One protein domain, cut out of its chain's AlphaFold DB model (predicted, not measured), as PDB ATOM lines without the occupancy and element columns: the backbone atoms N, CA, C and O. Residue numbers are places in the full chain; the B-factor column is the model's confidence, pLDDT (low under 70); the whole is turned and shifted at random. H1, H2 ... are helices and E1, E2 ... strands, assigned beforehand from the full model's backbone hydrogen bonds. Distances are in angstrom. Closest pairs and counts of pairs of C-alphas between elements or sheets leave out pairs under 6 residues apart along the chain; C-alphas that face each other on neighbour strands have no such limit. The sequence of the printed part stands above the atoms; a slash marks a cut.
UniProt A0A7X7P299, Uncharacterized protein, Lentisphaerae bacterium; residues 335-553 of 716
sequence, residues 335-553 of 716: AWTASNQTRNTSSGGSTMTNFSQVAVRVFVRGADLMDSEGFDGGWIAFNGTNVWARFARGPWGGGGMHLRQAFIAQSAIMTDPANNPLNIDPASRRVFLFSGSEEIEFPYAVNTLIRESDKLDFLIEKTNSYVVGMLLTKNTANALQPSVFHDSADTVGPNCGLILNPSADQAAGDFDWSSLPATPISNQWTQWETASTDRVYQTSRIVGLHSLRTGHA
ATOM      1  N   ALA A 335      -8.623  59.597   5.530       95.00
ATOM      2  CA  ALA A 335      -7.344  59.934   6.155       95.00
ATOM      3  C   ALA A 335      -6.488  58.694   6.433       95.00
ATOM      4  O   ALA A 335      -5.267  58.766   6.394       95.00
ATOM      5  N   TRP A 336      -7.114  57.546   6.709       95.94
ATOM      6  CA  TRP A 336      -6.400  56.310   7.031       95.94
ATOM      7  C   TRP A 336      -7.173  55.073   6.569       95.94
ATOM      8  O   TRP A 336      -8.403  55.028   6.675       95.94
ATOM      9  N   THR A 337      -6.467  54.037   6.103       93.56
ATOM     10  CA  THR A 337      -7.060  52.730   5.772       93.56
ATOM     11  C   THR A 337      -6.270  51.576   6.371       93.56
ATOM     12  O   THR A 337      -5.037  51.579   6.375       93.56
ATOM     13  N   ALA A 338      -6.994  50.544   6.810       90.12
ATOM     14  CA  ALA A 338      -6.391  49.327   7.338       90.12
ATOM     15  C   ALA A 338      -5.519  48.628   6.288       90.12
ATOM     16  O   ALA A 338      -4.407  48.213   6.597       90.12
ATOM     17  N   SER A 339      -5.989  48.566   5.037       87.06
ATOM     18  CA  SER A 339      -5.267  47.957   3.916       87.06
ATOM     19  C   SER A 339      -3.909  48.603   3.660       87.06
ATOM     20  O   SER A 339      -2.950  47.879   3.404       87.06
ATOM     21  N   ASN A 340      -3.808  49.935   3.747       88.69
ATOM     22  CA  ASN A 340      -2.542  50.625   3.513       88.69
ATOM     23  C   ASN A 340      -1.558  50.332   4.646       88.69
ATOM     24  O   ASN A 340      -0.466  49.850   4.360       88.69
ATOM     25  N   GLN A 341      -1.968  50.513   5.908       89.06
ATOM     26  CA  GLN A 341      -1.082  50.279   7.055       89.06
ATOM     27  C   GLN A 341      -0.585  48.830   7.141       89.06
ATOM     28  O   GLN A 341       0.566  48.594   7.490       89.06
ATOM     29  N   THR A 342      -1.415  47.846   6.783       85.38
ATOM     30  CA  THR A 342      -1.000  46.431   6.748       85.38
ATOM     31  C   THR A 342      -0.375  46.020   5.410       85.38
ATOM     32  O   THR A 342      -0.041  44.849   5.212       85.38
ATOM     33  N   ARG A 343      -0.293  46.941   4.438       84.50
ATOM     34  CA  ARG A 343       0.130  46.676   3.050       84.50
ATOM     35  C   ARG A 343      -0.639  45.503   2.416       84.50
ATOM     36  O   ARG A 343      -0.115  44.748   1.598       84.50
ATOM     37  N   ASN A 344      -1.893  45.316   2.830       75.06
ATOM     38  CA  ASN A 344      -2.734  44.206   2.412       75.06
ATOM     39  C   ASN A 344      -3.621  44.646   1.253       75.06
ATOM     40  O   ASN A 344      -4.530  45.454   1.424       75.06
ATOM     41  N   THR A 345      -3.377  44.085   0.074       60.72
ATOM     42  CA  THR A 345      -4.109  44.410  -1.156       60.72
ATOM     43  C   THR A 345      -5.454  43.686  -1.288       60.72
ATOM     44  O   THR A 345      -6.188  43.930  -2.245       60.72
ATOM     45  N   SER A 346      -5.821  42.807  -0.344       57.06
ATOM     46  CA  SER A 346      -7.116  42.119  -0.360       57.06
ATOM     47  C   SER A 346      -8.223  43.016   0.212       57.06
ATOM     48  O   SER A 346      -8.246  43.355   1.393       57.06
ATOM     49  N   SER A 347      -9.180  43.391  -0.639       49.25
ATOM     50  CA  SER A 347     -10.218  44.406  -0.379       49.25
ATOM     51  C   SER A 347     -11.250  44.067   0.709       49.25
ATOM     52  O   SER A 347     -12.128  44.881   0.984       49.25
ATOM     53  N   GLY A 348     -11.178  42.891   1.340       52.06
ATOM     54  CA  GLY A 348     -12.146  42.461   2.360       52.06
ATOM     55  C   GLY A 348     -11.544  41.880   3.639       52.06
ATOM     56  O   GLY A 348     -12.296  41.565   4.565       52.06
ATOM     57  N   GLY A 349     -10.218  41.730   3.704       56.09
ATOM     58  CA  GLY A 349      -9.570  40.931   4.740       56.09
ATOM     59  C   GLY A 349      -9.992  39.450   4.719       56.09
ATOM     60  O   GLY A 349     -10.841  39.013   3.940       56.09
ATOM     61  N   SER A 350      -9.386  38.651   5.591       56.59
ATOM     62  CA  SER A 350      -9.826  37.281   5.888       56.59
ATOM     63  C   SER A 350     -10.845  37.264   7.035       56.59
ATOM     64  O   SER A 350     -11.081  38.285   7.682       56.59
ATOM     65  N   THR A 351     -11.442  36.105   7.312       56.00
ATOM     66  CA  THR A 351     -12.332  35.913   8.464       56.00
ATOM     67  C   THR A 351     -11.638  35.132   9.561       56.00
ATOM     68  O   THR A 351     -11.098  34.058   9.306       56.00
ATOM     69  N   MET A 352     -11.747  35.610  10.795       56.25
ATOM     70  CA  MET A 352     -11.519  34.768  11.961       56.25
ATOM     71  C   MET A 352     -12.862  34.296  12.520       56.25
ATOM     72  O   MET A 352     -13.825  35.059  12.600       56.25
ATOM     73  N   THR A 353     -12.934  33.024  12.894       52.47
ATOM     74  CA  THR A 353     -14.120  32.415  13.499       52.47
ATOM     75  C   THR A 353     -14.094  32.558  15.023       52.47
ATOM     76  O   THR A 353     -13.038  32.444  15.635       52.47
ATOM     77  N   ASN A 354     -15.271  32.745  15.631       55.81
ATOM     78  CA  ASN A 354     -15.528  32.628  17.080       55.81
ATOM     79  C   ASN A 354     -15.034  33.765  17.997       55.81
ATOM     80  O   ASN A 354     -14.697  33.532  19.155       55.81
ATOM     81  N   PHE A 355     -15.102  35.021  17.555       61.06
ATOM     82  CA  PHE A 355     -14.981  36.165  18.470       61.06
ATOM     83  C   PHE A 355     -16.252  36.294  19.334       61.06
ATOM     84  O   PHE A 355     -17.239  36.904  18.932       61.06
ATOM     85  N   SER A 356     -16.271  35.713  20.533       59.31
ATOM     86  CA  SER A 356     -17.363  35.948  21.490       59.31
ATOM     87  C   SER A 356     -16.886  36.863  22.617       59.31
ATOM     88  O   SER A 356     -15.935  36.535  23.314       59.31
ATOM     89  N   GLN A 357     -17.526  38.034  22.756       67.38
ATOM     90  CA  GLN A 357     -17.222  39.050  23.780       67.38
ATOM     91  C   GLN A 357     -15.744  39.486  23.800       67.38
ATOM     92  O   GLN A 357     -14.997  39.191  24.735       67.38
ATOM     93  N   VAL A 358     -15.330  40.206  22.756       74.50
ATOM     94  CA  VAL A 358     -13.948  40.675  22.594       74.50
ATOM     95  C   VAL A 358     -13.903  42.192  22.515       74.50
ATOM     96  O   VAL A 358     -14.650  42.810  21.757       74.50
ATOM     97  N   ALA A 359     -12.980  42.779  23.266       79.69
ATOM     98  CA  ALA A 359     -12.570  44.162  23.097       79.69
ATOM     99  C   ALA A 359     -11.350  44.216  22.166       79.69
ATOM    100  O   ALA A 359     -10.393  43.460  22.327       79.69
ATOM    101  N   VAL A 360     -11.389  45.108  21.186       84.44
ATOM    102  CA  VAL A 360     -10.355  45.298  20.168       84.44
ATOM    103  C   VAL A 360      -9.836  46.725  20.279       84.44
ATOM    104  O   VAL A 360     -10.625  47.651  20.446       84.44
ATOM    105  N   ARG A 361      -8.524  46.924  20.187       88.38
ATOM    106  CA  ARG A 361      -7.893  48.245  20.064       88.38
ATOM    107  C   ARG A 361      -7.032  48.249  18.814       88.38
ATOM    108  O   ARG A 361      -6.073  47.495  18.751       88.38
ATOM    109  N   VAL A 362      -7.376  49.062  17.826       91.81
ATOM    110  CA  VAL A 362      -6.590  49.212  16.596       91.81
ATOM    111  C   VAL A 362      -5.679  50.416  16.746       91.81
ATOM    112  O   VAL A 362      -6.153  51.495  17.094       91.81
ATOM    113  N   PHE A 363      -4.389  50.225  16.487       91.94
ATOM    114  CA  PHE A 363      -3.398  51.287  16.520       91.94
ATOM    115  C   PHE A 363      -3.294  51.949  15.147       91.94
ATOM    116  O   PHE A 363      -2.940  51.303  14.162       91.94
ATOM    117  N   VAL A 364      -3.615  53.235  15.091       94.12
ATOM    118  CA  VAL A 364      -3.555  54.083  13.902       94.12
ATOM    119  C   VAL A 364      -2.282  54.912  14.001       94.12
ATOM    120  O   VAL A 364      -2.133  55.709  14.928       94.12
ATOM    121  N   ARG A 365      -1.348  54.689  13.079       90.25
ATOM    122  CA  ARG A 365       0.028  55.179  13.202       90.25
ATOM    123  C   ARG A 365       0.252  56.477  12.432       90.25
ATOM    124  O   ARG A 365       0.185  56.487  11.202       90.25
ATOM    125  N   GLY A 366       0.563  57.539  13.167       91.94
ATOM    126  CA  GLY A 366       1.006  58.822  12.625       91.94
ATOM    127  C   GLY A 366       2.491  58.841  12.266       91.94
ATOM    128  O   GLY A 366       3.206  57.849  12.447       91.94
ATOM    129  N   ALA A 367       2.947  59.956  11.700       90.25
ATOM    130  CA  ALA A 367       4.305  60.137  11.189       90.25
ATOM    131  C   ALA A 367       5.393  60.167  12.277       90.25
ATOM    132  O   ALA A 367       6.515  59.761  11.989       90.25
ATOM    133  N   ASP A 368       5.073  60.521  13.526       86.38
ATOM    134  CA  ASP A 368       6.067  60.602  14.617       86.38
ATOM    135  C   ASP A 368       6.706  59.248  14.965       86.38
ATOM    136  O   ASP A 368       7.744  59.177  15.618       86.38
ATOM    137  N   LEU A 369       6.103  58.149  14.506       79.81
ATOM    138  CA  LEU A 369       6.641  56.803  14.682       79.81
ATOM    139  C   LEU A 369       7.615  56.381  13.576       79.81
ATOM    140  O   LEU A 369       8.202  55.307  13.706       79.81
ATOM    141  N   MET A 370       7.801  57.169  12.506       69.31
ATOM    142  CA  MET A 370       8.691  56.808  11.388       69.31
ATOM    143  C   MET A 370      10.150  56.606  11.822       69.31
ATOM    144  O   MET A 370      10.816  55.713  11.308       69.31
ATOM    145  N   ASP A 371      10.621  57.388  12.795       63.38
ATOM    146  CA  ASP A 371      12.002  57.320  13.292       63.38
ATOM    147  C   ASP A 371      12.164  56.375  14.499       63.38
ATOM    148  O   ASP A 371      13.256  56.240  15.056       63.38
ATOM    149  N   SER A 372      11.084  55.716  14.936       64.62
ATOM    150  CA  SER A 372      11.104  54.838  16.109       64.62
ATOM    151  C   SER A 372      11.492  53.401  15.741       64.62
ATOM    152  O   SER A 372      10.902  52.782  14.854       64.62
ATOM    153  N   GLU A 373      12.489  52.837  16.433       60.41
ATOM    154  CA  GLU A 373      12.924  51.454  16.198       60.41
ATOM    155  C   GLU A 373      11.750  50.470  16.389       60.41
ATOM    156  O   GLU A 373      11.192  50.344  17.478       60.41
ATOM    157  N   GLY A 374      11.385  49.744  15.325       63.16
ATOM    158  CA  GLY A 374      10.381  48.671  15.367       63.16
ATOM    159  C   GLY A 374       8.952  49.054  14.955       63.16
ATOM    160  O   GLY A 374       8.085  48.172  14.929       63.16
ATOM    161  N   PHE A 375       8.690  50.310  14.579       68.31
ATOM    162  CA  PHE A 375       7.401  50.734  14.020       68.31
ATOM    163  C   PHE A 375       7.549  51.347  12.628       68.31
ATOM    164  O   PHE A 375       8.572  51.921  12.282       68.31
ATOM    165  N   ASP A 376       6.494  51.209  11.829       78.25
ATOM    166  CA  ASP A 376       6.338  51.894  10.548       78.25
ATOM    167  C   ASP A 376       5.210  52.918  10.708       78.25
ATOM    168  O   ASP A 376       4.065  52.527  10.975       78.25
ATOM    169  N   GLY A 377       5.553  54.206  10.645       83.19
ATOM    170  CA  GLY A 377       4.658  55.347  10.859       83.19
ATOM    171  C   GLY A 377       4.187  56.013   9.564       83.19
ATOM    172  O   GLY A 377       4.542  55.604   8.466       83.19
ATOM    173  N   GLY A 378       3.384  57.070   9.696       88.31
ATOM    174  CA  GLY A 378       2.989  57.941   8.580       88.31
ATOM    175  C   GLY A 378       1.874  57.399   7.693       88.31
ATOM    176  O   GLY A 378       1.824  57.685   6.500       88.31
ATOM    177  N   TRP A 379       0.966  56.615   8.270       91.31
ATOM    178  CA  TRP A 379      -0.155  56.021   7.541       91.31
ATOM    179  C   TRP A 379      -1.399  56.912   7.490       91.31
ATOM    180  O   TRP A 379      -2.391  56.550   6.855       91.31
ATOM    181  N   ILE A 380      -1.359  58.055   8.177       94.62
ATOM    182  CA  ILE A 380      -2.389  59.090   8.140       94.62
ATOM    183  C   ILE A 380      -2.011  60.086   7.042       94.62
ATOM    184  O   ILE A 380      -0.955  60.710   7.106       94.62
ATOM    185  N   ALA A 381      -2.866  60.217   6.030       92.69
ATOM    186  CA  ALA A 381      -2.577  60.993   4.828       92.69
ATOM    187  C   ALA A 381      -2.576  62.512   5.066       92.69
ATOM    188  O   ALA A 381      -1.776  63.218   4.462       92.69
ATOM    189  N   PHE A 382      -3.467  63.007   5.929       93.75
ATOM    190  CA  PHE A 382      -3.690  64.438   6.148       93.75
ATOM    191  C   PHE A 382      -4.326  64.712   7.514       93.75
ATOM    192  O   PHE A 382      -4.929  63.821   8.124       93.75
ATOM    193  N   ASN A 383      -4.210  65.963   7.964       95.06
ATOM    194  CA  ASN A 383      -4.922  66.485   9.126       95.06
ATOM    195  C   ASN A 383      -6.421  66.624   8.814       95.06
ATOM    196  O   ASN A 383      -6.814  66.882   7.674       95.06
ATOM    197  N   GLY A 384      -7.285  66.460   9.814       94.50
ATOM    198  CA  GLY A 384      -8.722  66.593   9.596       94.50
ATOM    199  C   GLY A 384      -9.572  66.546  10.858       94.50
ATOM    200  O   GLY A 384      -9.293  65.807  11.802       94.50
ATOM    201  N   THR A 385     -10.651  67.323  10.847       93.12
ATOM    202  CA  THR A 385     -11.649  67.390  11.928       93.12
ATOM    203  C   THR A 385     -12.884  66.544  11.616       93.12
ATOM    204  O   THR A 385     -12.989  65.959  10.535       93.12
ATOM    205  N   ASN A 386     -13.843  66.479  12.549       93.00
ATOM    206  CA  ASN A 386     -15.124  65.788  12.372       93.00
ATOM    207  C   ASN A 386     -14.947  64.354  11.858       93.00
ATOM    208  O   ASN A 386     -15.441  64.016  10.787       93.00
ATOM    209  N   VAL A 387     -14.207  63.523  12.588       94.75
ATOM    210  CA  VAL A 387     -13.862  62.151  12.190       94.75
ATOM    211  C   VAL A 387     -15.096  61.253  12.153       94.75
ATOM    212  O   VAL A 387     -15.954  61.318  13.027       94.75
ATOM    213  N   TRP A 388     -15.148  60.321  11.206       95.19
ATOM    214  CA  TRP A 388     -16.012  59.148  11.301       95.19
ATOM    215  C   TRP A 388     -15.264  57.883  10.890       95.19
ATOM    216  O   TRP A 388     -14.456  57.851   9.957       95.19
ATOM    217  N   ALA A 389     -15.538  56.806  11.612       96.44
ATOM    218  CA  ALA A 389     -14.947  55.502  11.382       96.44
ATOM    219  C   ALA A 389     -15.857  54.623  10.519       96.44
ATOM    220  O   ALA A 389     -17.079  54.587  10.710       96.44
ATOM    221  N   ARG A 390     -15.243  53.873   9.600       94.00
ATOM    222  CA  ARG A 390     -15.882  52.796   8.841       94.00
ATOM    223  C   ARG A 390     -15.433  51.460   9.412       94.00
ATOM    224  O   ARG A 390     -14.234  51.200   9.528       94.00
ATOM    225  N   PHE A 391     -16.392  50.598   9.709       91.19
ATOM    226  CA  PHE A 391     -16.161  49.264  10.255       91.19
ATOM    227  C   PHE A 391     -16.640  48.212   9.261       91.19
ATOM    228  O   PHE A 391     -17.634  48.431   8.562       91.19
ATOM    229  N   ALA A 392     -15.945  47.079   9.195       86.06
ATOM    230  CA  ALA A 392     -16.209  46.027   8.224       86.06
ATOM    231  C   ALA A 392     -16.409  44.655   8.876       86.06
ATOM    232  O   ALA A 392     -15.638  44.228   9.743       86.06
ATOM    233  N   ARG A 393     -17.432  43.937   8.399       81.06
ATOM    234  CA  ARG A 393     -17.588  42.501   8.647       81.06
ATOM    235  C   ARG A 393     -16.867  41.689   7.571       81.06
ATOM    236  O   ARG A 393     -16.796  42.103   6.415       81.06
ATOM    237  N   GLY A 394     -16.444  40.487   7.943       74.25
ATOM    238  CA  GLY A 394     -15.761  39.544   7.074       74.25
ATOM    239  C   GLY A 394     -16.597  39.161   5.839       74.25
ATOM    240  O   GLY A 394     -17.819  38.991   5.944       74.25
ATOM    241  N   PRO A 395     -15.962  39.008   4.661       64.56
ATOM    242  CA  PRO A 395     -16.654  38.727   3.401       64.56
ATOM    243  C   PRO A 395     -17.159  37.278   3.264       64.56
ATOM    244  O   PRO A 395     -18.047  37.028   2.452       64.56
ATOM    245  N   TRP A 396     -16.655  36.331   4.067       58.41
ATOM    246  CA  TRP A 396     -16.912  34.891   3.917       58.41
ATOM    247  C   TRP A 396     -17.404  34.257   5.232       58.41
ATOM    248  O   TRP A 396     -16.846  34.535   6.281       58.41
ATOM    249  N   GLY A 397     -18.407  33.366   5.194       55.03
ATOM    250  CA  GLY A 397     -18.640  32.433   6.316       55.03
ATOM    251  C   GLY A 397     -19.928  32.540   7.145       55.03
ATOM    252  O   GLY A 397     -19.955  31.997   8.247       55.03
ATOM    253  N   GLY A 398     -21.016  33.147   6.663       57.31
ATOM    254  CA  GLY A 398     -22.324  33.008   7.341       57.31
ATOM    255  C   GLY A 398     -22.548  33.905   8.569       57.31
ATOM    256  O   GLY A 398     -23.647  33.914   9.123       57.31
ATOM    257  N   GLY A 399     -21.521  34.627   9.025       67.25
ATOM    258  CA  GLY A 399     -21.522  35.385  10.272       67.25
ATOM    259  C   GLY A 399     -21.918  36.855  10.141       67.25
ATOM    260  O   GLY A 399     -21.763  37.475   9.090       67.25
ATOM    261  N   GLY A 400     -22.433  37.416  11.237       75.50
ATOM    262  CA  GLY A 400     -22.646  38.857  11.402       75.50
ATOM    263  C   GLY A 400     -21.531  39.494  12.235       75.50
ATOM    264  O   GLY A 400     -20.630  38.816  12.726       75.50
ATOM    265  N   MET A 401     -21.608  40.803  12.440       79.75
ATOM    266  CA  MET A 401     -20.817  41.507  13.450       79.75
ATOM    267  C   MET A 401     -21.761  42.383  14.260       79.75
ATOM    268  O   MET A 401     -22.681  42.980  13.711       79.75
ATOM    269  N   HIS A 402     -21.564  42.454  15.567       81.94
ATOM    270  CA  HIS A 402     -22.330  43.357  16.412       81.94
ATOM    271  C   HIS A 402     -21.363  44.154  17.273       81.94
ATOM    272  O   HIS A 402     -20.553  43.594  18.015       81.94
ATOM    273  N   LEU A 403     -21.401  45.465  17.058       85.81
ATOM    274  CA  LEU A 403     -20.522  46.441  17.669       85.81
ATOM    275  C   LEU A 403     -21.337  47.164  18.731       85.81
ATOM    276  O   LEU A 403     -22.218  47.948  18.395       85.81
ATOM    277  N   ARG A 404     -21.062  46.871  20.002       85.12
ATOM    278  CA  ARG A 404     -21.803  47.436  21.134       85.12
ATOM    279  C   ARG A 404     -21.354  48.846  21.499       85.12
ATOM    280  O   ARG A 404     -22.150  49.618  22.013       85.12
ATOM    281  N   GLN A 405     -20.077  49.144  21.278       86.94
ATOM    282  CA  GLN A 405     -19.522  50.487  21.416       86.94
ATOM    283  C   GLN A 405     -18.217  50.581  20.618       86.94
ATOM    284  O   GLN A 405     -17.478  49.596  20.499       86.94
ATOM    285  N   ALA A 406     -17.911  51.771  20.108       92.25
ATOM    286  CA  ALA A 406     -16.594  52.107  19.582       92.25
ATOM    287  C   ALA A 406     -16.156  53.498  20.048       92.25
ATOM    288  O   ALA A 406     -16.989  54.355  20.324       92.25
ATOM    289  N   PHE A 407     -14.849  53.733  20.129       93.19
ATOM    290  CA  PHE A 407     -14.282  55.039  20.457       93.19
ATOM    291  C   PHE A 407     -13.006  55.307  19.664       93.19
ATOM    292  O   PHE A 407     -12.370  54.376  19.173       93.19
ATOM    293  N   ILE A 408     -12.599  56.570  19.626       96.00
ATOM    294  CA  ILE A 408     -11.255  57.013  19.249       96.00
ATOM    295  C   ILE A 408     -10.618  57.783  20.410       96.00
ATOM    296  O   ILE A 408     -11.312  58.431  21.194       96.00
ATOM    297  N   ALA A 409      -9.306  57.651  20.558       93.69
ATOM    298  CA  ALA A 409      -8.492  58.375  21.526       93.69
ATOM    299  C   ALA A 409      -7.070  58.538  20.973       93.69
ATOM    300  O   ALA A 409      -6.628  57.727  20.157       93.69
ATOM    301  N   GLN A 410      -6.338  59.547  21.430       93.31
ATOM    302  CA  GLN A 410      -4.901  59.645  21.199       93.31
ATOM    303  C   GLN A 410      -4.187  58.495  21.921       93.31
ATOM    304  O   GLN A 410      -4.577  58.087  23.021       93.31
ATOM    305  N   SER A 411      -3.158  57.936  21.286       90.81
ATOM    306  CA  SER A 411      -2.340  56.892  21.899       90.81
ATOM    307  C   SER A 411      -1.511  57.468  23.047       90.81
ATOM    308  O   SER A 411      -0.932  58.546  22.931       90.81
ATOM    309  N   ALA A 412      -1.395  56.721  24.144       87.38
ATOM    310  CA  ALA A 412      -0.579  57.120  25.289       87.38
ATOM    311  C   ALA A 412       0.933  57.133  24.983       87.38
ATOM    312  O   ALA A 412       1.708  57.664  25.775       87.38
ATOM    313  N   ILE A 413       1.362  56.576  23.843       84.62
ATOM    314  CA  ILE A 413       2.758  56.685  23.392       84.62
ATOM    315  C   ILE A 413       3.147  58.135  23.067       84.62
ATOM    316  O   ILE A 413       4.319  58.485  23.136       84.62
ATOM    317  N   MET A 414       2.157  58.989  22.771       84.94
ATOM    318  CA  MET A 414       2.376  60.409  22.481       84.94
ATOM    319  C   MET A 414       2.779  61.213  23.722       84.94
ATOM    320  O   MET A 414       3.359  62.285  23.596       84.94
ATOM    321  N   THR A 415       2.463  60.723  24.924       81.44
ATOM    322  CA  THR A 415       2.807  61.397  26.186       81.44
ATOM    323  C   THR A 415       4.056  60.811  26.836       81.44
ATOM    324  O   THR A 415       4.822  61.547  27.454       81.44
ATOM    325  N   ASP A 416       4.276  59.506  26.685       78.75
ATOM    326  CA  ASP A 416       5.486  58.815  27.122       78.75
ATOM    327  C   ASP A 416       5.806  57.684  26.127       78.75
ATOM    328  O   ASP A 416       5.045  56.713  26.056       78.75
ATOM    329  N   PRO A 417       6.923  57.763  25.380       77.31
ATOM    330  CA  PRO A 417       7.338  56.724  24.437       77.31
ATOM    331  C   PRO A 417       7.532  55.334  25.062       77.31
ATOM    332  O   PRO A 417       7.537  54.338  24.342       77.31
ATOM    333  N   ALA A 418       7.685  55.238  26.390       76.88
ATOM    334  CA  ALA A 418       7.758  53.962  27.099       76.88
ATOM    335  C   ALA A 418       6.387  53.276  27.272       76.88
ATOM    336  O   ALA A 418       6.328  52.105  27.663       76.88
ATOM    337  N   ASN A 419       5.279  53.972  26.993       78.56
ATOM    338  CA  ASN A 419       3.941  53.393  27.062       78.56
ATOM    339  C   ASN A 419       3.694  52.376  25.945       78.56
ATOM    340  O   ASN A 419       4.185  52.484  24.823       78.56
ATOM    341  N   ASN A 420       2.821  51.409  26.228       79.50
ATOM    342  CA  ASN A 420       2.293  50.528  25.192       79.50
ATOM    343  C   ASN A 420       1.514  51.367  24.152       79.50
ATOM    344  O   ASN A 420       0.607  52.099  24.550       79.50
ATOM    345  N   PRO A 421       1.776  51.237  22.838       81.50
ATOM    346  CA  PRO A 421       1.082  52.008  21.796       81.50
ATOM    347  C   PRO A 421      -0.440  51.796  21.752       81.50
ATOM    348  O   PRO A 421      -1.177  52.627  21.224       81.50
ATOM    349  N   LEU A 422      -0.931  50.690  22.318       84.31
ATOM    350  CA  LEU A 422      -2.359  50.367  22.417       84.31
ATOM    351  C   LEU A 422      -3.029  50.952  23.670       84.31
ATOM    352  O   LEU A 422      -4.234  50.772  23.877       84.31
ATOM    353  N   ASN A 423      -2.261  51.617  24.530       85.56
ATOM    354  CA  ASN A 423      -2.798  52.418  25.617       85.56
ATOM    355  C   ASN A 423      -3.324  53.743  25.068       85.56
ATOM    356  O   ASN A 423      -2.879  54.232  24.031       85.56
ATOM    357  N   ILE A 424      -4.293  54.317  25.772       86.12
ATOM    358  CA  ILE A 424      -4.986  55.533  25.344       86.12
ATOM    359  C   ILE A 424      -4.793  56.626  26.377       86.12
ATOM    360  O   ILE A 424      -4.723  56.319  27.568       86.12
ATOM    361  N   ASP A 425      -4.779  57.879  25.939       87.69
ATOM    362  CA  ASP A 425      -5.052  59.001  26.830       87.69
ATOM    363  C   ASP A 425      -6.569  59.069  27.104       87.69
ATOM    364  O   ASP A 425      -7.342  59.381  26.189       87.69
ATOM    365  N   PRO A 426      -7.036  58.800  28.340       83.38
ATOM    366  CA  PRO A 426      -8.461  58.809  28.652       83.38
ATOM    367  C   PRO A 426      -9.133  60.170  28.439       83.38
ATOM    368  O   PRO A 426     -10.335  60.199  28.174       83.38
ATOM    369  N   ALA A 427      -8.397  61.285  28.537       87.00
ATOM    370  CA  ALA A 427      -8.961  62.626  28.361       87.00
ATOM    371  C   ALA A 427      -9.356  62.900  26.897       87.00
ATOM    372  O   ALA A 427     -10.382  63.536  26.618       87.00
ATOM    373  N   SER A 428      -8.585  62.353  25.956       90.88
ATOM    374  CA  SER A 428      -8.872  62.425  24.522       90.88
ATOM    375  C   SER A 428     -10.014  61.503  24.067       90.88
ATOM    376  O   SER A 428     -10.541  61.684  22.975       90.88
ATOM    377  N   ARG A 429     -10.452  60.528  24.878       91.56
ATOM    378  CA  ARG A 429     -11.435  59.516  24.453       91.56
ATOM    379  C   ARG A 429     -12.766  60.135  24.017       91.56
ATOM    380  O   ARG A 429     -13.389  60.894  24.763       91.56
ATOM    381  N   ARG A 430     -13.251  59.743  22.837       94.19
ATOM    382  CA  ARG A 430     -14.565  60.111  22.290       94.19
ATOM    383  C   ARG A 430     -15.264  58.892  21.688       94.19
ATOM    384  O   ARG A 430     -14.639  58.105  20.986       94.19
ATOM    385  N   VAL A 431     -16.551  58.721  21.989       93.69
ATOM    386  CA  VAL A 431     -17.355  57.559  21.569       93.69
ATOM    387  C   VAL A 431     -17.988  57.829  20.204       93.69
ATOM    388  O   VAL A 431     -18.552  58.899  19.988       93.69
ATOM    389  N   PHE A 432     -17.909  56.856  19.298       95.50
ATOM    390  CA  PHE A 432     -18.616  56.894  18.021       95.50
ATOM    391  C   PHE A 432     -20.084  56.512  18.212       95.50
ATOM    392  O   PHE A 432     -20.394  55.541  18.903       95.50
ATOM    393  N   LEU A 433     -20.968  57.248  17.542       95.25
ATOM    394  CA  LEU A 433     -22.395  56.953  17.474       95.25
ATOM    395  C   LEU A 433     -22.767  56.410  16.089       95.25
ATOM    396  O   LEU A 433     -22.005  56.528  15.132       95.25
ATOM    397  N   PHE A 434     -23.939  55.800  15.991       92.88
ATOM    398  CA  PHE A 434     -24.506  55.190  14.798       92.88
ATOM    399  C   PHE A 434     -25.986  55.559  14.728       92.88
ATOM    400  O   PHE A 434     -26.824  54.933  15.381       92.88
ATOM    401  N   SER A 435     -26.316  56.603  13.966       92.44
ATOM    402  CA  SER A 435     -27.655  57.207  13.967       92.44
ATOM    403  C   SER A 435     -28.140  57.556  15.385       92.44
ATOM    404  O   SER A 435     -29.296  57.321  15.736       92.44
ATOM    405  N   GLY A 436     -27.231  58.077  16.219       91.12
ATOM    406  CA  GLY A 436     -27.477  58.442  17.617       91.12
ATOM    407  C   GLY A 436     -27.411  57.297  18.639       91.12
ATOM    408  O   GLY A 436     -27.588  57.559  19.827       91.12
ATOM    409  N   SER A 437     -27.152  56.052  18.224       91.62
ATOM    410  CA  SER A 437     -26.952  54.903  19.127       91.62
ATOM    411  C   SER A 437     -25.468  54.567  19.277       91.62
ATOM    412  O   SER A 437     -24.715  54.689  18.324       91.62
ATOM    413  N   GLU A 438     -25.022  54.093  20.438       89.00
ATOM    414  CA  GLU A 438     -23.635  53.613  20.617       89.00
ATOM    415  C   GLU A 438     -23.396  52.237  19.972       89.00
ATOM    416  O   GLU A 438     -22.258  51.792  19.817       89.00
ATOM    417  N   GLU A 439     -24.480  51.567  19.585       88.31
ATOM    418  CA  GLU A 439     -24.494  50.188  19.129       88.31
ATOM    419  C   GLU A 439     -24.998  50.077  17.688       88.31
ATOM    420  O   GLU A 439     -25.952  50.750  17.288       88.31
ATOM    421  N   ILE A 440     -24.401  49.166  16.918       88.88
ATOM    422  CA  ILE A 440     -24.824  48.852  15.552       88.88
ATOM    423  C   ILE A 440     -24.658  47.361  15.230       88.88
ATOM    424  O   ILE A 440     -23.687  46.699  15.614       88.88
ATOM    425  N   GLU A 441     -25.612  46.828  14.468       85.81
ATOM    426  CA  GLU A 441     -25.566  45.469  13.934       85.81
ATOM    427  C   GLU A 441     -25.188  45.453  12.444       85.81
ATOM    428  O   GLU A 441     -25.710  46.203  11.613       85.81
ATOM    429  N   PHE A 442     -24.290  44.534  12.099       82.38
ATOM    430  CA  PHE A 442     -23.892  44.180  10.744       82.38
ATOM    431  C   PHE A 442     -24.531  42.830  10.414       82.38
ATOM    432  O   PHE A 442     -23.924  41.779  10.664       82.38
ATOM    433  N   PRO A 443     -25.766  42.828   9.884       74.81
ATOM    434  CA  PRO A 443     -26.442  41.590   9.555       74.81
ATOM    435  C   PRO A 443     -25.693  40.855   8.440       74.81
ATOM    436  O   PRO A 443     -25.067  41.461   7.569       74.81
ATOM    437  N   TYR A 444     -25.840  39.533   8.419       69.31
ATOM    438  CA  TYR A 444     -25.264  38.643   7.405       69.31
ATOM    439  C   TYR A 444     -25.785  38.903   5.963       69.31
ATOM    440  O   TYR A 444     -25.302  38.309   5.004       69.31
ATOM    441  N   ALA A 445     -26.744  39.817   5.766       62.12
ATOM    442  CA  ALA A 445     -27.315  40.122   4.455       62.12
ATOM    443  C   ALA A 445     -26.234  40.450   3.399       62.12
ATOM    444  O   ALA A 445     -25.276  41.188   3.654       62.12
ATOM    445  N   VAL A 446     -26.415  39.889   2.200       55.47
ATOM    446  CA  VAL A 446     -25.383  39.670   1.163       55.47
ATOM    447  C   VAL A 446     -24.716  40.952   0.635       55.47
ATOM    448  O   VAL A 446     -23.652  40.878   0.035       55.47
ATOM    449  N   ASN A 447     -25.280  42.133   0.914       59.06
ATOM    450  CA  ASN A 447     -24.886  43.384   0.262       59.06
ATOM    451  C   ASN A 447     -24.399  44.488   1.215       59.06
ATOM    452  O   ASN A 447     -24.159  45.603   0.757       59.06
ATOM    453  N   THR A 448     -24.246  44.244   2.525       60.91
ATOM    454  CA  THR A 448     -23.572  45.229   3.392       60.91
ATOM    455  C   THR A 448     -22.394  44.641   4.150       60.91
ATOM    456  O   THR A 448     -22.562  43.953   5.154       60.91
ATOM    457  N   LEU A 449     -21.196  44.986   3.678       76.75
ATOM    458  CA  LEU A 449     -19.924  44.644   4.308       76.75
ATOM    459  C   LEU A 449     -19.409  45.745   5.242       76.75
ATOM    460  O   LEU A 449     -18.766  45.429   6.235       76.75
ATOM    461  N   ILE A 450     -19.724  47.014   4.955       86.00
ATOM    462  CA  ILE A 450     -19.189  48.188   5.658       86.00
ATOM    463  C   ILE A 450     -20.336  49.051   6.196       86.00
ATOM    464  O   ILE A 450     -21.324  49.283   5.496       86.00
ATOM    465  N   ARG A 451     -20.199  49.548   7.428       88.62
ATOM    466  CA  ARG A 451     -21.044  50.606   8.010       88.62
ATOM    467  C   ARG A 451     -20.161  51.726   8.535       88.62
ATOM    468  O   ARG A 451     -19.009  51.496   8.895       88.62
ATOM    469  N   GLU A 452     -20.724  52.922   8.579       92.38
ATOM    470  CA  GLU A 452     -20.045  54.135   9.025       92.38
ATOM    471  C   GLU A 452     -20.704  54.628  10.312       92.38
ATOM    472  O   GLU A 452     -21.905  54.431  10.510       92.38
ATOM    473  N   SER A 453     -19.897  55.215  11.188       95.81
ATOM    474  CA  SER A 453     -20.382  55.972  12.343       95.81
ATOM    475  C   SER A 453     -20.868  57.359  11.926       95.81
ATOM    476  O   SER A 453     -20.571  57.838  10.830       95.81
ATOM    477  N   ASP A 454     -21.613  57.999  12.819       95.12
ATOM    478  CA  ASP A 454     -21.893  59.425  12.764       95.12
ATOM    479  C   ASP A 454     -20.580  60.214  12.897       95.12
ATOM    480  O   ASP A 454     -19.585  59.727  13.445       95.12
ATOM    481  N   LYS A 455     -20.582  61.457  12.412       93.06
ATOM    482  CA  LYS A 455     -19.436  62.355  12.574       93.06
ATOM    483  C   LYS A 455     -19.217  62.683  14.046       93.06
ATOM    484  O   LYS A 455     -20.164  62.974  14.775       93.06
ATOM    485  N   LEU A 456     -17.955  62.691  14.440       93.50
ATOM    486  CA  LEU A 456     -17.502  62.928  15.795       93.50
ATOM    487  C   LEU A 456     -16.564  64.129  15.817       93.50
ATOM    488  O   LEU A 456     -15.575  64.139  15.089       93.50
ATOM    489  N   ASP A 457     -16.853  65.108  16.674       91.56
ATOM    490  CA  ASP A 457     -15.952  66.235  16.917       91.56
ATOM    491  C   ASP A 457     -14.658  65.734  17.579       91.56
ATOM    492  O   ASP A 457     -14.590  65.443  18.778       91.56
ATOM    493  N   PHE A 458     -13.661  65.511  16.729       93.50
ATOM    494  CA  PHE A 458     -12.348  64.986  17.052       93.50
ATOM    495  C   PHE A 458     -11.382  65.445  15.955       93.50
ATOM    496  O   PHE A 458     -11.740  65.423  14.776       93.50
ATOM    497  N   LEU A 459     -10.175  65.857  16.338       93.69
ATOM    498  CA  LEU A 459      -9.105  66.238  15.416       93.69
ATOM    499  C   LEU A 459      -8.123  65.073  15.270       93.69
ATOM    500  O   LEU A 459      -7.611  64.557  16.264       93.69
ATOM    501  N   ILE A 460      -7.863  64.674  14.028       94.06
ATOM    502  CA  ILE A 460      -6.746  63.801  13.671       94.06
ATOM    503  C   ILE A 460      -5.656  64.654  13.033       94.06
ATOM    504  O   ILE A 460      -5.912  65.388  12.082       94.06
ATOM    505  N   GLU A 461      -4.441  64.503  13.534       94.38
ATOM    506  CA  GLU A 461      -3.215  65.075  12.997       94.38
ATOM    507  C   GLU A 461      -2.370  63.946  12.405       94.38
ATOM    508  O   GLU A 461      -2.274  62.856  12.969       94.38
ATOM    509  N   LYS A 462      -1.738  64.203  11.263       93.06
ATOM    510  CA  LYS A 462      -0.931  63.240  10.511       93.06
ATOM    511  C   LYS A 462       0.297  62.758  11.282       93.06
ATOM    512  O   LYS A 462       0.767  61.646  11.056       93.06
ATOM    513  N   THR A 463       0.824  63.592  12.173       92.25
ATOM    514  CA  THR A 463       1.984  63.312  13.031       92.25
ATOM    515  C   THR A 463       1.614  62.373  14.174       92.25
ATOM    516  O   THR A 463       2.304  61.381  14.420       92.25
ATOM    517  N   ASN A 464       0.465  62.623  14.799       93.19
ATOM    518  CA  ASN A 464       0.017  61.941  16.001       93.19
ATOM    519  C   ASN A 464      -0.532  60.537  15.729       93.19
ATOM    520  O   ASN A 464      -1.082  60.231  14.673       93.19
ATOM    521  N   SER A 465      -0.416  59.667  16.731       93.25
ATOM    522  CA  SER A 465      -0.953  58.304  16.675       93.25
ATOM    523  C   SER A 465      -2.179  58.135  17.566       93.25
ATOM    524  O   SER A 465      -2.275  58.708  18.654       93.25
ATOM    525  N   TYR A 466      -3.109  57.296  17.121       95.31
ATOM    526  CA  TYR A 466      -4.429  57.136  17.728       95.31
ATOM    527  C   TYR A 466      -4.759  55.667  17.975       95.31
ATOM    528  O   TYR A 466      -4.202  54.760  17.361       95.31
ATOM    529  N   VAL A 467      -5.706  55.424  18.872       93.44
ATOM    530  CA  VAL A 467      -6.267  54.103  19.132       93.44
ATOM    531  C   VAL A 467      -7.767  54.151  18.911       93.44
ATOM    532  O   VAL A 467      -8.478  54.948  19.526       93.44
ATOM    533  N   VAL A 468      -8.255  53.247  18.067       95.50
ATOM    534  CA  VAL A 468      -9.686  53.018  17.882       95.50
ATOM    535  C   VAL A 468     -10.082  51.766  18.648       95.50
ATOM    536  O   VAL A 468      -9.687  50.650  18.304       95.50
ATOM    537  N   GLY A 469     -10.850  51.956  19.716       91.06
ATOM    538  CA  GLY A 469     -11.395  50.872  20.519       91.06
ATOM    539  C   GLY A 469     -12.729  50.395  19.963       91.06
ATOM    540  O   GLY A 469     -13.592  51.205  19.648       91.06
ATOM    541  N   MET A 470     -12.931  49.085  19.885       88.50
ATOM    542  CA  MET A 470     -14.198  48.456  19.519       88.50
ATOM    543  C   MET A 470     -14.555  47.381  20.524       88.50
ATOM    544  O   MET A 470     -13.687  46.700  21.070       88.50
ATOM    545  N   LEU A 471     -15.848  47.191  20.713       84.19
ATOM    546  CA  LEU A 471     -16.379  46.184  21.602       84.19
ATOM    547  C   LEU A 471     -17.363  45.300  20.855       84.19
ATOM    548  O   LEU A 471     -18.466  45.718  20.499       84.19
ATOM    549  N   LEU A 472     -16.929  44.072  20.603       81.00
ATOM    550  CA  LEU A 472     -17.619  43.114  19.758       81.00
ATOM    551  C   LEU A 472     -18.346  42.087  20.624       81.00
ATOM    552  O   LEU A 472     -17.732  41.352  21.404       81.00
ATOM    553  N   THR A 473     -19.665  42.008  20.472       74.75
ATOM    554  CA  THR A 473     -20.514  41.067  21.210       74.75
ATOM    555  C   THR A 473     -21.300  40.179  20.265       74.75
ATOM    556  O   THR A 473     -21.668  40.582  19.174       74.75
ATOM    557  N   LYS A 474     -21.571  38.936  20.664       68.06
ATOM    558  CA  LYS A 474     -22.418  38.038  19.875       68.06
ATOM    559  C   LYS A 474     -23.888  38.385  20.137       68.06
ATOM    560  O   LYS A 474     -24.343  38.179  21.257       68.06
ATOM    561  N   ASN A 475     -24.609  38.885  19.131       56.12
ATOM    562  CA  ASN A 475     -26.040  39.225  19.254       56.12
ATOM    563  C   ASN A 475     -26.981  38.218  18.557       56.12
ATOM    564  O   ASN A 475     -28.138  38.084  18.933       56.12
ATOM    565  N   THR A 476     -26.495  37.441  17.581       56.47
ATOM    566  CA  THR A 476     -27.314  36.463  16.834       56.47
ATOM    567  C   THR A 476     -26.792  35.028  16.956       56.47
ATOM    568  O   THR A 476     -25.690  34.775  17.447       56.47
ATOM    569  N   ALA A 477     -27.596  34.052  16.511       54.44
ATOM    570  CA  ALA A 477     -27.231  32.631  16.491       54.44
ATOM    571  C   ALA A 477     -26.003  32.318  15.603       54.44
ATOM    572  O   ALA A 477     -25.401  31.253  15.746       54.44
ATOM    573  N   ASN A 478     -25.609  33.247  14.727       58.66
ATOM    574  CA  ASN A 478     -24.503  33.096  13.785       58.66
ATOM    575  C   ASN A 478     -23.141  33.447  14.418       58.66
ATOM    576  O   ASN A 478     -23.059  34.079  15.474       58.66
ATOM    577  N   ALA A 479     -22.051  33.016  13.777       63.31
ATOM    578  CA  ALA A 479     -20.690  33.340  14.207       63.31
ATOM    579  C   ALA A 479     -20.411  34.851  14.091       63.31
ATOM    580  O   ALA A 479     -20.875  35.493  13.150       63.31
ATOM    581  N   LEU A 480     -19.638  35.414  15.025       69.88
ATOM    582  CA  LEU A 480     -19.138  36.785  14.916       69.88
ATOM    583  C   LEU A 480     -17.889  36.798  14.029       69.88
ATOM    584  O   LEU A 480     -16.917  36.107  14.343       69.88
ATOM    585  N   GLN A 481     -17.936  37.543  12.926       77.62
ATOM    586  CA  GLN A 481     -16.909  37.521  11.878       77.62
ATOM    587  C   GLN A 481     -16.540  38.952  11.438       77.62
ATOM    588  O   GLN A 481     -17.065  39.427  10.431       77.62
ATOM    589  N   PRO A 482     -15.674  39.678  12.170       80.81
ATOM    590  CA  PRO A 482     -15.102  40.943  11.706       80.81
ATOM    591  C   PRO A 482     -14.141  40.705  10.533       80.81
ATOM    592  O   PRO A 482     -13.572  39.618  10.401       80.81
ATOM    593  N   SER A 483     -13.932  41.720   9.689       82.12
ATOM    594  CA  SER A 483     -12.851  41.684   8.693       82.12
ATOM    595  C   SER A 483     -11.489  41.697   9.377       82.12
ATOM    596  O   SER A 483     -11.303  42.405  10.366       82.12
ATOM    597  N   VAL A 484     -10.531  40.943   8.836       81.44
ATOM    598  CA  VAL A 484      -9.156  40.888   9.347       81.44
ATOM    599  C   VAL A 484      -8.157  41.180   8.237       81.44
ATOM    600  O   VAL A 484      -8.025  40.395   7.297       81.44
ATOM    601  N   PHE A 485      -7.427  42.283   8.361       83.31
ATOM    602  CA  PHE A 485      -6.349  42.667   7.453       83.31
ATOM    603  C   PHE A 485      -5.025  42.138   8.002       83.31
ATOM    604  O   PHE A 485      -4.626  42.481   9.115       83.31
ATOM    605  N   HIS A 486      -4.371  41.261   7.243       81.00
ATOM    606  CA  HIS A 486      -3.063  40.705   7.604       81.00
ATOM    607  C   HIS A 486      -1.950  41.645   7.186       81.00
ATOM    608  O   HIS A 486      -1.952  42.080   6.036       81.00
ATOM    609  N   ASP A 487      -1.002  41.905   8.079       78.44
ATOM    610  CA  ASP A 487       0.222  42.604   7.714       78.44
ATOM    611  C   ASP A 487       1.099  41.693   6.855       78.44
ATOM    612  O   ASP A 487       1.504  40.616   7.283       78.44
ATOM    613  N   SER A 488       1.355  42.108   5.617       70.12
ATOM    614  CA  SER A 488       2.168  41.333   4.674       70.12
ATOM    615  C   SER A 488       3.631  41.176   5.107       70.12
ATOM    616  O   SER A 488       4.315  40.289   4.598       70.12
ATOM    617  N   ALA A 489       4.115  42.031   6.014       65.25
ATOM    618  CA  ALA A 489       5.504  42.035   6.443       65.25
ATOM    619  C   ALA A 489       5.746  41.230   7.729       65.25
ATOM    620  O   ALA A 489       6.873  40.794   7.927       65.25
ATOM    621  N   ASP A 490       4.737  41.047   8.596       63.97
ATOM    622  CA  ASP A 490       4.828  40.393   9.925       63.97
ATOM    623  C   ASP A 490       6.040  40.822  10.803       63.97
ATOM    624  O   ASP A 490       6.360  40.180  11.803       63.97
ATOM    625  N   THR A 491       6.714  41.926  10.462       57.03
ATOM    626  CA  THR A 491       7.952  42.416  11.095       57.03
ATOM    627  C   THR A 491       7.785  43.740  11.833       57.03
ATOM    628  O   THR A 491       8.711  44.179  12.511       57.03
ATOM    629  N   VAL A 492       6.625  44.385  11.711       63.34
ATOM    630  CA  VAL A 492       6.332  45.686  12.322       63.34
ATOM    631  C   VAL A 492       5.615  45.465  13.659       63.34
ATOM    632  O   VAL A 492       4.919  44.462  13.815       63.34
ATOM    633  N   GLY A 493       5.781  46.370  14.633       70.31
ATOM    634  CA  GLY A 493       5.131  46.308  15.952       70.31
ATOM    635  C   GLY A 493       3.599  46.093  15.921       70.31
ATOM    636  O   GLY A 493       2.988  45.991  14.856       70.31
ATOM    637  N   PRO A 494       2.908  46.027  17.074       79.88
ATOM    638  CA  PRO A 494       1.481  45.691  17.115       79.88
ATOM    639  C   PRO A 494       0.617  46.651  16.285       79.88
ATOM    640  O   PRO A 494       0.693  47.870  16.442       79.88
ATOM    641  N   ASN A 495      -0.228  46.107  15.408       84.06
ATOM    642  CA  ASN A 495      -1.277  46.858  14.707       84.06
ATOM    643  C   ASN A 495      -2.588  46.845  15.503       84.06
ATOM    644  O   ASN A 495      -3.408  47.756  15.393       84.06
ATOM    645  N   CYS A 496      -2.798  45.810  16.317       85.38
ATOM    646  CA  CYS A 496      -4.017  45.641  17.085       85.38
ATOM    647  C   CYS A 496      -3.759  44.926  18.413       85.38
ATOM    648  O   CYS A 496      -2.873  44.081  18.534       85.38
ATOM    649  N   GLY A 497      -4.587  45.251  19.401       81.81
ATOM    650  CA  GLY A 497      -4.694  44.593  20.691       81.81
ATOM    651  C   GLY A 497      -6.037  43.899  20.857       81.81
ATOM    652  O   GLY A 497      -7.071  44.494  20.555       81.81
ATOM    653  N   LEU A 498      -6.037  42.669  21.365       78.75
ATOM    654  CA  LEU A 498      -7.239  41.914  21.707       78.75
ATOM    655  C   LEU A 498      -7.311  41.706  23.223       78.75
ATOM    656  O   LEU A 498      -6.373  41.198  23.839       78.75
ATOM    657  N   ILE A 499      -8.445  42.080  23.813       74.06
ATOM    658  CA  ILE A 499      -8.784  41.868  25.222       74.06
ATOM    659  C   ILE A 499      -9.916  40.836  25.251       74.06
ATOM    660  O   ILE A 499     -11.050  41.114  24.850       74.06
ATOM    661  N   LEU A 500      -9.580  39.616  25.669       67.25
ATOM    662  CA  LEU A 500     -10.432  38.429  25.530       67.25
ATOM    663  C   LEU A 500     -11.144  38.066  26.837       67.25
ATOM    664  O   LEU A 500     -10.642  38.350  27.925       67.25
ATOM    665  N   ASN A 501     -12.314  37.417  26.733       55.72
ATOM    666  CA  ASN A 501     -12.968  36.778  27.879       55.72
ATOM    667  C   ASN A 501     -12.543  35.313  27.869       55.72
ATOM    668  O   ASN A 501     -12.907  34.607  26.930       55.72
ATOM    669  N   PRO A 502     -11.793  34.805  28.853       47.84
ATOM    670  CA  PRO A 502     -11.334  33.415  28.821       47.84
ATOM    671  C   PRO A 502     -12.466  32.387  29.005       47.84
ATOM    672  O   PRO A 502     -12.199  31.193  28.939       47.84
ATOM    673  N   SER A 503     -13.724  32.811  29.208       45.84
ATOM    674  CA  SER A 503     -14.897  31.923  29.144       45.84
ATOM    675  C   SER A 503     -15.460  31.720  27.728       45.84
ATOM    676  O   SER A 503     -16.460  31.023  27.581       45.84
ATOM    677  N   ALA A 504     -14.885  32.353  26.700       46.78
ATOM    678  CA  ALA A 504     -15.254  32.132  25.305       46.78
ATOM    679  C   ALA A 504     -14.741  30.762  24.830       46.78
ATOM    680  O   ALA A 504     -13.554  30.473  24.969       46.78
ATOM    681  N   ASP A 505     -15.632  29.932  24.278       43.09
ATOM    682  CA  ASP A 505     -15.320  28.610  23.718       43.09
ATOM    683  C   ASP A 505     -14.044  28.645  22.858       43.09
ATOM    684  O   ASP A 505     -14.002  29.261  21.788       43.09
ATOM    685  N   GLN A 506     -13.002  27.958  23.336       50.12
ATOM    686  CA  GLN A 506     -11.745  27.743  22.626       50.12
ATOM    687  C   GLN A 506     -11.980  26.805  21.437       50.12
ATOM    688  O   GLN A 506     -11.787  25.593  21.532       50.12
ATOM    689  N   ALA A 507     -12.417  27.345  20.304       40.72
ATOM    690  CA  ALA A 507     -12.589  26.573  19.080       40.72
ATOM    691  C   ALA A 507     -11.661  27.085  17.972       40.72
ATOM    692  O   ALA A 507     -11.926  28.107  17.341       40.72
ATOM    693  N   ALA A 508     -10.583  26.311  17.796       41.16
ATOM    694  CA  ALA A 508      -9.676  26.156  16.659       41.16
ATOM    695  C   ALA A 508      -9.769  27.182  15.512       41.16
ATOM    696  O   ALA A 508     -10.686  27.165  14.694       41.16
ATOM    697  N   GLY A 509      -8.708  27.969  15.385       44.47
ATOM    698  CA  GLY A 509      -8.320  28.683  14.172       44.47
ATOM    699  C   GLY A 509      -6.996  29.394  14.428       44.47
ATOM    700  O   GLY A 509      -6.891  29.986  15.495       44.47
ATOM    701  N   ASP A 510      -6.032  29.257  13.500       42.06
ATOM    702  CA  ASP A 510      -4.773  29.999  13.196       42.06
ATOM    703  C   ASP A 510      -4.039  30.844  14.265       42.06
ATOM    704  O   ASP A 510      -3.169  31.652  13.951       42.06
ATOM    705  N   PHE A 511      -4.376  30.683  15.531       48.84
ATOM    706  CA  PHE A 511      -3.978  31.512  16.651       48.84
ATOM    707  C   PHE A 511      -3.732  30.584  17.836       48.84
ATOM    708  O   PHE A 511      -4.543  29.697  18.104       48.84
ATOM    709  N   ASP A 512      -2.607  30.733  18.531       49.53
ATOM    710  CA  ASP A 512      -2.263  29.840  19.638       49.53
ATOM    711  C   ASP A 512      -2.973  30.256  20.938       49.53
ATOM    712  O   ASP A 512      -2.421  30.929  21.813       49.53
ATOM    713  N   TRP A 513      -4.231  29.825  21.055       50.12
ATOM    714  CA  TRP A 513      -5.099  30.032  22.220       50.12
ATOM    715  C   TRP A 513      -4.569  29.387  23.512       50.12
ATOM    716  O   TRP A 513      -5.065  29.704  24.595       50.12
ATOM    717  N   SER A 514      -3.576  28.491  23.425       46.59
ATOM    718  CA  SER A 514      -3.044  27.745  24.573       46.59
ATOM    719  C   SER A 514      -2.087  28.558  25.456       46.59
ATOM    720  O   SER A 514      -1.799  28.161  26.584       46.59
ATOM    721  N   SER A 515      -1.647  29.727  24.979       46.06
ATOM    722  CA  SER A 515      -0.716  30.632  25.670       46.06
ATOM    723  C   SER A 515      -1.383  31.623  26.644       46.06
ATOM    724  O   SER A 515      -0.695  32.406  27.303       46.06
ATOM    725  N   LEU A 516      -2.717  31.609  26.765       49.75
ATOM    726  CA  LEU A 516      -3.464  32.564  27.590       49.75
ATOM    727  C   LEU A 516      -3.486  32.165  29.084       49.75
ATOM    728  O   LEU A 516      -3.688  30.995  29.413       49.75
ATOM    729  N   PRO A 517      -3.351  33.124  30.023       45.66
ATOM    730  CA  PRO A 517      -3.474  32.843  31.451       45.66
ATOM    731  C   PRO A 517      -4.896  32.374  31.801       45.66
ATOM    732  O   PRO A 517      -5.881  33.044  31.499       45.66
ATOM    733  N   ALA A 518      -5.001  31.241  32.502       42.59
ATOM    734  CA  ALA A 518      -6.252  30.532  32.801       42.59
ATOM    735  C   ALA A 518      -7.230  31.256  33.758       42.59
ATOM    736  O   ALA A 518      -8.222  30.667  34.187       42.59
ATOM    737  N   THR A 519      -6.961  32.505  34.157       44.25
ATOM    738  CA  THR A 519      -7.762  33.224  35.161       44.25
ATOM    739  C   THR A 519      -8.788  34.159  34.500       44.25
ATOM    740  O   THR A 519      -8.377  35.099  33.818       44.25
ATOM    741  N   PRO A 520     -10.103  33.969  34.737       43.38
ATOM    742  CA  PRO A 520     -11.163  34.844  34.238       43.38
ATOM    743  C   PRO A 520     -10.968  36.328  34.543       43.38
ATOM    744  O   PRO A 520     -10.729  36.699  35.690       43.38
ATOM    745  N   ILE A 521     -11.107  37.181  33.522       49.41
ATOM    746  CA  ILE A 521     -11.168  38.637  33.694       49.41
ATOM    747  C   ILE A 521     -12.618  38.985  34.041       49.41
ATOM    748  O   ILE A 521     -13.485  39.018  33.173       49.41
ATOM    749  N   SER A 522     -12.900  39.233  35.319       41.06
ATOM    750  CA  SER A 522     -14.247  39.538  35.819       41.06
ATOM    751  C   SER A 522     -14.751  40.953  35.476       41.06
ATOM    752  O   SER A 522     -15.857  41.315  35.869       41.06
ATOM    753  N   ASN A 523     -13.972  41.763  34.747       51.34
ATOM    754  CA  ASN A 523     -14.238  43.187  34.510       51.34
ATOM    755  C   ASN A 523     -13.670  43.718  33.175       51.34
ATOM    756  O   ASN A 523     -13.123  44.818  33.118       51.34
ATOM    757  N   GLN A 524     -13.807  42.953  32.087       52.53
ATOM    758  CA  GLN A 524     -13.301  43.321  30.750       52.53
ATOM    759  C   GLN A 524     -13.685  44.739  30.301       52.53
ATOM    760  O   GLN A 524     -12.896  45.437  29.672       52.53
ATOM    761  N   TRP A 525     -14.890  45.160  30.680       53.19
ATOM    762  CA  TRP A 525     -15.455  46.487  30.457       53.19
ATOM    763  C   TRP A 525     -14.600  47.586  31.095       53.19
ATOM    764  O   TRP A 525     -14.220  48.540  30.429       53.19
ATOM    765  N   THR A 526     -14.179  47.384  32.345       54.62
ATOM    766  CA  THR A 526     -13.333  48.320  33.096       54.62
ATOM    767  C   THR A 526     -11.903  48.373  32.552       54.62
ATOM    768  O   THR A 526     -11.288  49.432  32.580       54.62
ATOM    769  N   GLN A 527     -11.368  47.259  32.032       56.69
ATOM    770  CA  GLN A 527     -10.026  47.199  31.420       56.69
ATOM    771  C   GLN A 527      -9.978  47.813  30.013       56.69
ATOM    772  O   GLN A 527      -9.002  48.463  29.654       56.69
ATOM    773  N   TRP A 528     -11.044  47.663  29.226       60.56
ATOM    774  CA  TRP A 528     -11.190  48.350  27.941       60.56
ATOM    775  C   TRP A 528     -11.300  49.875  28.107       60.56
ATOM    776  O   TRP A 528     -10.796  50.613  27.261       60.56
ATOM    777  N   GLU A 529     -11.878  50.334  29.221       56.91
ATOM    778  CA  GLU A 529     -11.987  51.751  29.595       56.91
ATOM    779  C   GLU A 529     -10.712  52.342  30.230       56.91
ATOM    780  O   GLU A 529     -10.525  53.556  30.167       56.91
ATOM    781  N   THR A 530      -9.824  51.535  30.830       57.28
ATOM    782  CA  THR A 530      -8.631  52.040  31.541       57.28
ATOM    783  C   THR A 530      -7.383  52.167  30.658       57.28
ATOM    784  O   THR A 530      -7.181  51.436  29.683       57.28
ATOM    785  N   ALA A 531      -6.543  53.147  31.018       53.28
ATOM    786  CA  ALA A 531      -5.376  53.606  30.266       53.28
ATOM    787  C   ALA A 531      -4.293  52.537  30.057       53.28
ATOM    788  O   ALA A 531      -3.649  52.558  29.019       53.28
ATOM    789  N   SER A 532      -4.106  51.587  30.983       54.53
ATOM    790  CA  SER A 532      -3.083  50.539  30.892       54.53
ATOM    791  C   SER A 532      -3.693  49.150  31.016       54.53
ATOM    792  O   SER A 532      -4.536  48.882  31.871       54.53
ATOM    793  N   THR A 533      -3.272  48.239  30.146       53.34
ATOM    794  CA  THR A 533      -3.692  46.839  30.225       53.34
ATOM    795  C   THR A 533      -2.474  45.937  30.068       53.34
ATOM    796  O   THR A 533      -1.964  45.744  28.972       53.34
ATOM    797  N   ASP A 534      -2.038  45.314  31.166       50.25
ATOM    798  CA  ASP A 534      -0.970  44.291  31.183       50.25
ATOM    799  C   ASP A 534      -1.415  42.952  30.546       50.25
ATOM    800  O   ASP A 534      -0.744  41.927  30.662       50.25
ATOM    801  N   ARG A 535      -2.602  42.918  29.923       57.81
ATOM    802  CA  ARG A 535      -3.284  41.714  29.414       57.81
ATOM    803  C   ARG A 535      -3.893  41.928  28.025       57.81
ATOM    804  O   ARG A 535      -5.006  41.483  27.754       57.81
ATOM    805  N   VAL A 536      -3.172  42.631  27.155       64.50
ATOM    806  CA  VAL A 536      -3.535  42.801  25.740       64.50
ATOM    807  C   VAL A 536      -2.768  41.795  24.908       64.50
ATOM    808  O   VAL A 536      -1.539  41.819  24.896       64.50
ATOM    809  N   TYR A 537      -3.479  40.942  24.175       72.56
ATOM    810  CA  TYR A 537      -2.832  40.160  23.134       72.56
ATOM    811  C   TYR A 537      -2.538  41.066  21.943       72.56
ATOM    812  O   TYR A 537      -3.453  41.632  21.347       72.56
ATOM    813  N   GLN A 538      -1.269  41.190  21.589       77.62
ATOM    814  CA  GLN A 538      -0.813  42.004  20.475       77.62
ATOM    815  C   GLN A 538      -0.751  41.186  19.187       77.62
ATOM    816  O   GLN A 538      -0.232  40.075  19.170       77.62
ATOM    817  N   THR A 539      -1.266  41.741  18.093       76.50
ATOM    818  CA  THR A 539      -1.200  41.125  16.766       76.50
ATOM    819  C   THR A 539      -0.781  42.144  15.710       76.50
ATOM    820  O   THR A 539      -1.093  43.336  15.807       76.50
ATOM    821  N   SER A 540      -0.087  41.661  14.678       78.62
ATOM    822  CA  SER A 540       0.204  42.394  13.443       78.62
ATOM    823  C   SER A 540      -1.048  42.590  12.577       78.62
ATOM    824  O   SER A 540      -1.030  43.352  11.621       78.62
ATOM    825  N   ARG A 541      -2.178  41.955  12.897       81.69
ATOM    826  CA  ARG A 541      -3.413  42.047  12.106       81.69
ATOM    827  C   ARG A 541      -4.279  43.228  12.541       81.69
ATOM    828  O   ARG A 541      -4.318  43.546  13.720       81.69
ATOM    829  N   ILE A 542      -5.046  43.827  11.633       87.81
ATOM    830  CA  ILE A 542      -6.101  44.800  11.978       87.81
ATOM    831  C   ILE A 542      -7.462  44.115  11.910       87.81
ATOM    832  O   ILE A 542      -7.796  43.502  10.899       87.81
ATOM    833  N   VAL A 543      -8.254  44.223  12.979       85.38
ATOM    834  CA  VAL A 543      -9.553  43.547  13.112       85.38
ATOM    835  C   VAL A 543     -10.681  44.576  13.140       85.38
ATOM    836  O   VAL A 543     -10.649  45.488  13.954       85.38
ATOM    837  N   GLY A 544     -11.700  44.418  12.292       85.12
ATOM    838  CA  GLY A 544     -12.982  45.137  12.339       85.12
ATOM    839  C   GLY A 544     -12.970  46.593  11.854       85.12
ATOM    840  O   GLY A 544     -13.937  47.022  11.224       85.12
ATOM    841  N   LEU A 545     -11.894  47.350  12.088       92.12
ATOM    842  CA  LEU A 545     -11.747  48.713  11.567       92.12
ATOM    843  C   LEU A 545     -11.305  48.674  10.101       92.12
ATOM    844  O   LEU A 545     -10.311  48.036   9.767       92.12
ATOM    845  N   HIS A 546     -12.032  49.376   9.233       91.31
ATOM    846  CA  HIS A 546     -11.735  49.439   7.803       91.31
ATOM    847  C   HIS A 546     -10.955  50.705   7.440       91.31
ATOM    848  O   HIS A 546      -9.925  50.643   6.770       91.31
ATOM    849  N   SER A 547     -11.453  51.868   7.856       94.25
ATOM    850  CA  SER A 547     -10.843  53.158   7.522       94.25
ATOM    851  C   SER A 547     -11.371  54.278   8.409       94.25
ATOM    852  O   SER A 547     -12.508  54.202   8.881       94.25
ATOM    853  N   LEU A 548     -10.591  55.346   8.545       97.06
ATOM    854  CA  LEU A 548     -11.021  56.607   9.140       97.06
ATOM    855  C   LEU A 548     -11.196  57.649   8.044       97.06
ATOM    856  O   LEU A 548     -10.360  57.775   7.144       97.06
ATOM    857  N   ARG A 549     -12.302  58.379   8.121       95.88
ATOM    858  CA  ARG A 549     -12.588  59.525   7.272       95.88
ATOM    859  C   ARG A 549     -12.681  60.776   8.127       95.88
ATOM    860  O   ARG A 549     -13.049  60.696   9.296       95.88
ATOM    861  N   THR A 550     -12.338  61.907   7.538       95.94
ATOM    862  CA  THR A 550     -12.347  63.210   8.206       95.94
ATOM    863  C   THR A 550     -12.933  64.249   7.267       95.94
ATOM    864  O   THR A 550     -12.977  64.033   6.053       95.94
ATOM    865  N   GLY A 551     -13.368  65.375   7.826       95.69
ATOM    866  CA  GLY A 551     -13.500  66.630   7.098       95.69
ATOM    867  C   GLY A 551     -12.134  67.257   6.806       95.69
ATOM    868  O   GLY A 551     -11.089  66.610   6.939       95.69
ATOM    869  N   HIS A 552     -12.158  68.515   6.383       95.50
ATOM    870  CA  HIS A 552     -10.976  69.343   6.176       95.50
ATOM    871  C   HIS A 552     -10.206  69.579   7.484       95.50
ATOM    872  O   HIS A 552     -10.745  69.417   8.592       95.50
ATOM    873  N   ALA A 553      -8.936  69.953   7.333       95.38
ATOM    874  CA  ALA A 553      -8.103  70.453   8.421       95.38
ATOM    875  C   ALA A 553      -8.776  71.644   9.145       95.38
ATOM    876  O   ALA A 553      -9.579  72.353   8.527       95.38
TER     877      ALA A 553
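AT A GLANCE: This is residues 335 to 553 of the 716 residues of an uncharacterized protein of Lentisphaerae bacterium (UniProt A0A7X7P299). Amid little regular structure, two antiparallel sheets form a crossed sandwich: E1-E12-E3-E7, and a branched, strongly twisted sheet of the other strands except E9, with H2 on its far face. Of 219 printed residues, 69 are in two named helices and twelve strands, mostly strand. The whole is compact: radius of gyration of the C-alphas 16.2 A, spans 43, 38 and 33 A.

IN THESE COORDINATES: E1 is residues 335-337, from C-alpha 335 at (-7.344, 59.934, 6.155); H1 338-341; E2 358-364; E3 388-392; E4 401-410, 25.3 A long; E5 430-432; E6 440-442; E7 450-452; E8 466-472; E9 483-485; E10 496-499; H2 524-529; E11 537-539; E12 545-552, to C-alpha 552 at (-10.976, 69.343, 6.176).

HOW THE PARTS SIT: E8, on one side of E2, has O 470 2.8 A from N 360. H2 is on this sheet, height 9.0 A, closest to E2 at C-alphas 528 and 359, 6.6 A; its O i to N i+4 pairs are within hydrogen-bond range. H1 only grazes each sheet.

THE WHOLE: The printed part has no cut. The E10 to H2 link is long; 77 printed residues have pLDDT under 70, among them residues 500 to 536.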